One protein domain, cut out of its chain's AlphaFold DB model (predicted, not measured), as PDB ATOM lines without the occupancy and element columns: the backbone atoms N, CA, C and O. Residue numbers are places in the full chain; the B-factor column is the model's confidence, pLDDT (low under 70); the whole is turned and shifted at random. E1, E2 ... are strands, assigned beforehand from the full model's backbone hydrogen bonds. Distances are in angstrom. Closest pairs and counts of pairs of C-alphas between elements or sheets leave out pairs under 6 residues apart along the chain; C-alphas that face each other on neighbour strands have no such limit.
ATOM      1  N   ALA A 116      57.812  62.090  92.929       80.62
ATOM      2  CA  ALA A 116      57.173  61.644  91.690       80.62
ATOM      3  C   ALA A 116      56.894  60.126  91.649       80.62
ATOM      4  O   ALA A 116      56.053  59.676  90.880       80.62
ATOM      5  N   HIS A 117      57.590  59.339  92.475       82.31
ATOM      6  CA  HIS A 117      57.367  57.900  92.629       82.31
ATOM      7  C   HIS A 117      56.246  57.553  93.625       82.31
ATOM      8  O   HIS A 117      55.837  56.396  93.684       82.31
ATOM      9  N   MET A 118      55.779  58.517  94.426       87.06
ATOM     10  CA  MET A 118      54.686  58.312  95.370       87.06
ATOM     11  C   MET A 118      53.344  58.518  94.673       87.06
ATOM     12  O   MET A 118      53.153  59.442  93.886       87.06
ATOM     13  N   VAL A 119      52.389  57.663  95.002       90.44
ATOM     14  CA  VAL A 119      51.077  57.559  94.369       90.44
ATOM     15  C   VAL A 119      49.985  57.580  95.429       90.44
ATOM     16  O   VAL A 119      50.205  57.186  96.572       90.44
ATOM     17  N   LYS A 120      48.778  58.023  95.070       91.19
ATOM     18  CA  LYS A 120      47.616  57.886  95.957       91.19
ATOM     19  C   LYS A 120      46.923  56.559  95.696       91.19
ATOM     20  O   LYS A 120      46.633  56.228  94.545       91.19
ATOM     21  N   CYS A 121      46.572  55.825  96.750       92.62
ATOM     22  CA  CYS A 121      45.803  54.585  96.608       92.62
ATOM     23  C   CYS A 121      44.450  54.813  95.924       92.62
ATOM     24  O   CYS A 121      43.982  53.935  95.204       92.62
ATOM     25  N   GLN A 122      43.864  56.001  96.074       92.56
ATOM     26  CA  GLN A 122      42.637  56.404  95.390       92.56
ATOM     27  C   GLN A 122      42.726  56.313  93.851       92.56
ATOM     28  O   GLN A 122      41.719  56.084  93.182       92.56
ATOM     29  N   GLN A 123      43.938  56.428  93.296       92.00
ATOM     30  CA  GLN A 123      44.230  56.334  91.862       92.00
ATOM     31  C   GLN A 123      44.634  54.919  91.418       92.00
ATOM     32  O   GLN A 123      44.932  54.716  90.245       92.00
ATOM     33  N   CYS A 124      44.670  53.948  92.335       92.81
ATOM     34  CA  CYS A 124      45.108  52.581  92.068       92.81
ATOM     35  C   CYS A 124      43.917  51.669  91.725       92.81
ATOM     36  O   CYS A 124      42.905  51.672  92.438       92.81
ATOM     37  N   GLU A 125      44.041  50.836  90.686       93.94
ATOM     38  CA  GLU A 125      43.011  49.845  90.320       93.94
ATOM     39  C   GLU A 125      42.838  48.742  91.377       93.94
ATOM     40  O   GLU A 125      41.761  48.158  91.512       93.94
ATOM     41  N   HIS A 126      43.870  48.508  92.191       93.06
ATOM     42  CA  HIS A 126      43.863  47.474  93.227       93.06
ATOM     43  C   HIS A 126      43.132  47.881  94.507       93.06
ATOM     44  O   HIS A 126      42.883  47.020  95.353       93.06
ATOM     45  N   LEU A 127      42.775  49.159  94.681       92.25
ATOM     46  CA  LEU A 127      42.015  49.617  95.846       92.25
ATOM     47  C   LEU A 127      40.541  49.197  95.708       92.25
ATOM     48  O   LEU A 127      39.843  49.619  94.787       92.25
ATOM     49  N   THR A 128      40.025  48.390  96.629       90.31
ATOM     50  CA  THR A 128      38.619  47.963  96.637       90.31
ATOM     51  C   THR A 128      37.686  49.093  97.076       90.31
ATOM     52  O   THR A 128      38.126  50.100  97.625       90.31
ATOM     53  N   SER A 129      36.380  48.945  96.841       88.50
ATOM     54  CA  SER A 129      35.367  49.879  97.356       88.50
ATOM     55  C   SER A 129      35.285  49.889  98.887       88.50
ATOM     56  O   SER A 129      34.920  50.907  99.458       88.50
ATOM     57  N   ALA A 130      35.672  48.790  99.542       86.50
ATOM     58  CA  ALA A 130      35.761  48.676 101.000       86.50
ATOM     59  C   ALA A 130      37.089  49.214 101.579       86.50
ATOM     60  O   ALA A 130      37.320  49.117 102.778       86.50
ATOM     61  N   GLY A 131      37.981  49.752 100.739       87.56
ATOM     62  CA  GLY A 131      39.229  50.381 101.177       87.56
ATOM     63  C   GLY A 131      40.402  49.448 101.461       87.56
ATOM     64  O   GLY A 131      41.349  49.864 102.117       87.56
ATOM     65  N   TYR A 132      40.399  48.228 100.922       88.31
ATOM     66  CA  TYR A 132      41.533  47.293 100.997       88.31
ATOM     67  C   TYR A 132      42.321  47.236  99.689       88.31
ATOM     68  O   TYR A 132      41.776  47.486  98.614       88.31
ATOM     69  N   CYS A 133      43.592  46.840  99.751       89.62
ATOM     70  CA  CYS A 133      44.386  46.555  98.557       89.62
ATOM     71  C   CYS A 133      44.248  45.081  98.138       89.62
ATOM     72  O   CYS A 133      44.580  44.186  98.911       89.62
ATOM     73  N   ARG A 134      43.832  44.802  96.894       90.38
ATOM     74  CA  ARG A 134      43.723  43.423  96.368       90.38
ATOM     75  C   ARG A 134      45.066  42.693  96.288       90.38
ATOM     76  O   ARG A 134      45.108  41.482  96.455       90.38
ATOM     77  N   VAL A 135      46.151  43.429  96.051       91.38
ATOM     78  CA  VAL A 135      47.515  42.875  95.965       91.38
ATOM     79  C   VAL A 135      48.122  42.662  97.355       91.38
ATOM     80  O   VAL A 135      48.949  41.777  97.551       91.38
ATOM     81  N   LYS A 136      47.699  43.459  98.342       84.88
ATOM     82  CA  LYS A 136      48.150  43.379  99.737       84.88
ATOM     83  C   LYS A 136      46.924  43.216 100.645       84.88
ATOM     84  O   LYS A 136      46.539  44.176 101.307       84.88
ATOM     85  N   PRO A 137      46.298  42.025 100.684       75.94
ATOM     86  CA  PRO A 137      45.000  41.821 101.340       75.94
ATOM     87  C   PRO A 137      45.030  42.050 102.856       75.94
ATOM     88  O   PRO A 137      43.998  42.328 103.452       75.94
ATOM     89  N   GLN A 138      46.210  41.976 103.478       71.31
ATOM     90  CA  GLN A 138      46.411  42.289 104.897       71.31
ATOM     91  C   GLN A 138      46.605  43.791 105.168       71.31
ATOM     92  O   GLN A 138      46.928  44.174 106.282       71.31
ATOM     93  N   TYR A 139      46.471  44.655 104.159       76.12
ATOM     94  CA  TYR A 139      46.757  46.080 104.274       76.12
ATOM     95  C   TYR A 139      45.548  46.914 103.836       76.12
ATOM     96  O   TYR A 139      45.136  46.874 102.670       76.12
ATOM     97  N   LYS A 140      45.005  47.699 104.772       85.75
ATOM     98  CA  LYS A 140      44.034  48.764 104.499       85.75
ATOM     99  C   LYS A 140      44.816  50.076 104.308       85.75
ATOM    100  O   LYS A 140      45.307  50.646 105.290       85.75
ATOM    101  N   PRO A 141      45.048  50.520 103.060       86.94
ATOM    102  CA  PRO A 141      45.753  51.769 102.802       86.94
ATOM    103  C   PRO A 141      44.986  52.977 103.332       86.94
ATOM    104  O   PRO A 141      43.760  52.970 103.377       86.94
ATOM    105  N   ILE A 142      45.716  54.055 103.616       87.38
ATOM    106  CA  ILE A 142      45.136  55.396 103.721       87.38
ATOM    107  C   ILE A 142      44.924  55.899 102.281       87.38
ATOM    108  O   ILE A 142      45.919  56.187 101.611       87.38
ATOM    109  N   PRO A 143      43.681  55.993 101.765       88.31
ATOM    110  CA  PRO A 143      43.436  56.172 100.328       88.31
ATOM    111  C   PRO A 143      44.051  57.446  99.732       88.31
ATOM    112  O   PRO A 143      44.551  57.423  98.603       88.31
ATOM    113  N   ASP A 144      44.067  58.523 100.519       87.56
ATOM    114  CA  ASP A 144      44.517  59.855 100.098       87.56
ATOM    115  C   ASP A 144      45.988  60.157 100.400       87.56
ATOM    116  O   ASP A 144      46.513  61.184  99.952       87.56
ATOM    117  N   ALA A 145      46.665  59.285 101.151       86.19
ATOM    118  CA  ALA A 145      48.076  59.459 101.456       86.19
ATOM    119  C   ALA A 145      48.927  59.167 100.215       86.19
ATOM    120  O   ALA A 145      48.664  58.220  99.472       86.19
ATOM    121  N   LEU A 146      49.973  59.973 100.019       87.69
ATOM    122  CA  LEU A 146      51.044  59.628  99.094       87.69
ATOM    123  C   LEU A 146      51.788  58.434  99.680       87.69
ATOM    124  O   LEU A 146      52.489  58.554 100.684       87.69
ATOM    125  N   ILE A 147      51.574  57.282  99.063       84.75
ATOM    126  CA  ILE A 147      52.248  56.048  99.394       84.75
ATOM    127  C   ILE A 147      53.119  55.648  98.238       84.75
ATOM    128  O   ILE A 147      52.857  55.869  97.062       84.75
ATOM    129  N   ASP A 148      54.170  54.991  98.612       88.38
ATOM    130  CA  ASP A 148      55.108  54.469  97.698       88.38
ATOM    131  C   ASP A 148      54.813  52.979  97.453       88.38
ATOM    132  O   ASP A 148      54.813  52.158  98.376       88.38
ATOM    133  N   CYS A 149      54.418  52.644  96.220       88.31
ATOM    134  CA  CYS A 149      53.877  51.330  95.878       88.31
ATOM    135  C   CYS A 149      54.415  50.801  94.540       88.31
ATOM    136  O   CYS A 149      54.038  51.284  93.475       88.31
ATOM    137  N   ALA A 150      55.225  49.738  94.576       89.38
ATOM    138  CA  ALA A 150      55.733  49.091  93.358       89.38
ATOM    139  C   ALA A 150      54.678  48.270  92.595       89.38
ATOM    140  O   ALA A 150      54.911  47.898  91.453       89.38
ATOM    141  N   SER A 151      53.536  47.973  93.220       90.75
ATOM    142  CA  SER A 151      52.403  47.274  92.596       90.75
ATOM    143  C   SER A 151      51.303  48.248  92.170       90.75
ATOM    144  O   SER A 151      50.130  47.885  92.153       90.75
ATOM    145  N   PHE A 152      51.646  49.517  91.957       92.19
ATOM    146  CA  PHE A 152      50.682  50.518  91.535       92.19
ATOM    147  C   PHE A 152      50.325  50.328  90.066       92.19
ATOM    148  O   PHE A 152      51.195  50.404  89.203       92.19
ATOM    149  N   ASP A 153      49.030  50.193  89.812       93.75
ATOM    150  CA  ASP A 153      48.457  50.240  88.478       93.75
ATOM    151  C   ASP A 153      47.382  51.324  88.458       93.75
ATOM    152  O   ASP A 153      46.478  51.344  89.302       93.75
ATOM    153  N   ALA A 154      47.507  52.258  87.517       92.81
ATOM    154  CA  ALA A 154      46.605  53.394  87.418       92.81
ATOM    155  C   ALA A 154      45.180  52.939  87.083       92.81
ATOM    156  O   ALA A 154      44.952  52.102  86.207       92.81
ATOM    157  N   LEU A 155      44.205  53.532  87.765       91.94
ATOM    158  CA  LEU A 155      42.793  53.263  87.549       91.94
ATOM    159  C   LEU A 155      42.392  53.623  86.104       91.94
ATOM    160  O   LEU A 155      42.549  54.762  85.668       91.94
ATOM    161  N   LYS A 156      41.858  52.648  85.357       90.38
ATOM    162  CA  LYS A 156      41.525  52.789  83.921       90.38
ATOM    163  C   LYS A 156      40.280  53.638  83.645       90.38
ATOM    164  O   LYS A 156      40.070  54.075  82.518       90.38
ATOM    165  N   SER A 157      39.444  53.842  84.654       87.19
ATOM    166  CA  SER A 157      38.200  54.608  84.586       87.19
ATOM    167  C   SER A 157      37.985  55.348  85.898       87.19
ATOM    168  O   SER A 157      38.441  54.883  86.934       87.19
ATOM    169  N   GLU A 158      37.254  56.455  85.897       83.19
ATOM    170  CA  GLU A 158      36.951  57.172  87.137       83.19
ATOM    171  C   GLU A 158      36.204  56.282  88.147       83.19
ATOM    172  O   GLU A 158      35.349  55.469  87.783       83.19
ATOM    173  N   ARG A 159      36.546  56.410  89.436       86.12
ATOM    174  CA  ARG A 159      35.869  55.663  90.498       86.12
ATOM    175  C   ARG A 159      34.521  56.323  90.781       86.12
ATOM    176  O   ARG A 159      34.476  57.501  91.099       86.12
ATOM    177  N   THR A 160      33.437  55.547  90.758       82.81
ATOM    178  CA  THR A 160      32.072  56.051  91.008       82.81
ATOM    179  C   THR A 160      31.906  56.722  92.377       82.81
ATOM    180  O   THR A 160      31.021  57.552  92.563       82.81
ATOM    181  N   SER A 161      32.731  56.368  93.364       84.38
ATOM    182  CA  SER A 161      32.756  57.022  94.676       84.38
ATOM    183  C   SER A 161      34.150  56.945  95.282       84.38
ATOM    184  O   SER A 161      34.781  55.887  95.239       84.38
ATOM    185  N   GLU A 162      34.631  58.046  95.855       86.94
ATOM    186  CA  GLU A 162      35.914  58.059  96.556       86.94
ATOM    187  C   GLU A 162      35.877  57.193  97.816       86.94
ATOM    188  O   GLU A 162      34.880  57.175  98.543       86.94
ATOM    189  N   VAL A 163      36.961  56.457  98.074       88.62
ATOM    190  CA  VAL A 163      37.072  55.653  99.289       88.62
ATOM    191  C   VAL A 163      37.593  56.565 100.382       88.62
ATOM    192  O   VAL A 163      38.712  57.065 100.298       88.62
ATOM    193  N   ARG A 164      36.790  56.778 101.422       87.06
ATOM    194  CA  ARG A 164      37.218  57.595 102.557       87.06
ATOM    195  C   ARG A 164      38.283  56.878 103.373       87.06
ATOM    196  O   ARG A 164      38.298  55.653 103.481       87.06
TER     197      ARG A 164
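What this domain is: This is residues 116 to 164 of the 309 residues of an uncharacterized protein of Moraxellaceae bacterium AER2_44_116 (UniProt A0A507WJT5). The domain has little regular structure: it is a compact fold of loops with one small two-strand hairpin, E1 and E2, at one end of its longest axis. The long loop of residues 121 to 145 leaves the hairpin and folds back to it, and the tail of residues 149 to 164 runs to the other end. The printed part has 49 residues, with no named helix and strands in the order E1, E2, antiparallel; the class is all strand, with 6 residues in named elements. The radius of gyration of the C-alphas is 9.7 A and the spans are 25 by 23 by 16 A.

Where its parts are: E1, residues 118 to 120, begins at C-alpha 118 (54.686, 58.312, 95.370) and measures 7.1 A. E2, residues 146 to 148, measures 6.7 A and ends at C-alpha 148 (55.108, 54.469, 97.698).

How they stand to each other: E1 and E2 form an antiparallel hairpin, their directions 125 degrees apart. The C-alphas of Met 118 and Asp 148 face each other at 4.5 A. N 119 and O 147 are within hydrogen-bond range at 2.8 A.

The domain as a whole: The C-alphas farthest apart, Ala 116 and Ala 130, are 26.7 A apart. The link from E1 to E2 is long, 25 residues. The printed part has no cut, and no printed residue is under 70 in pLDDT.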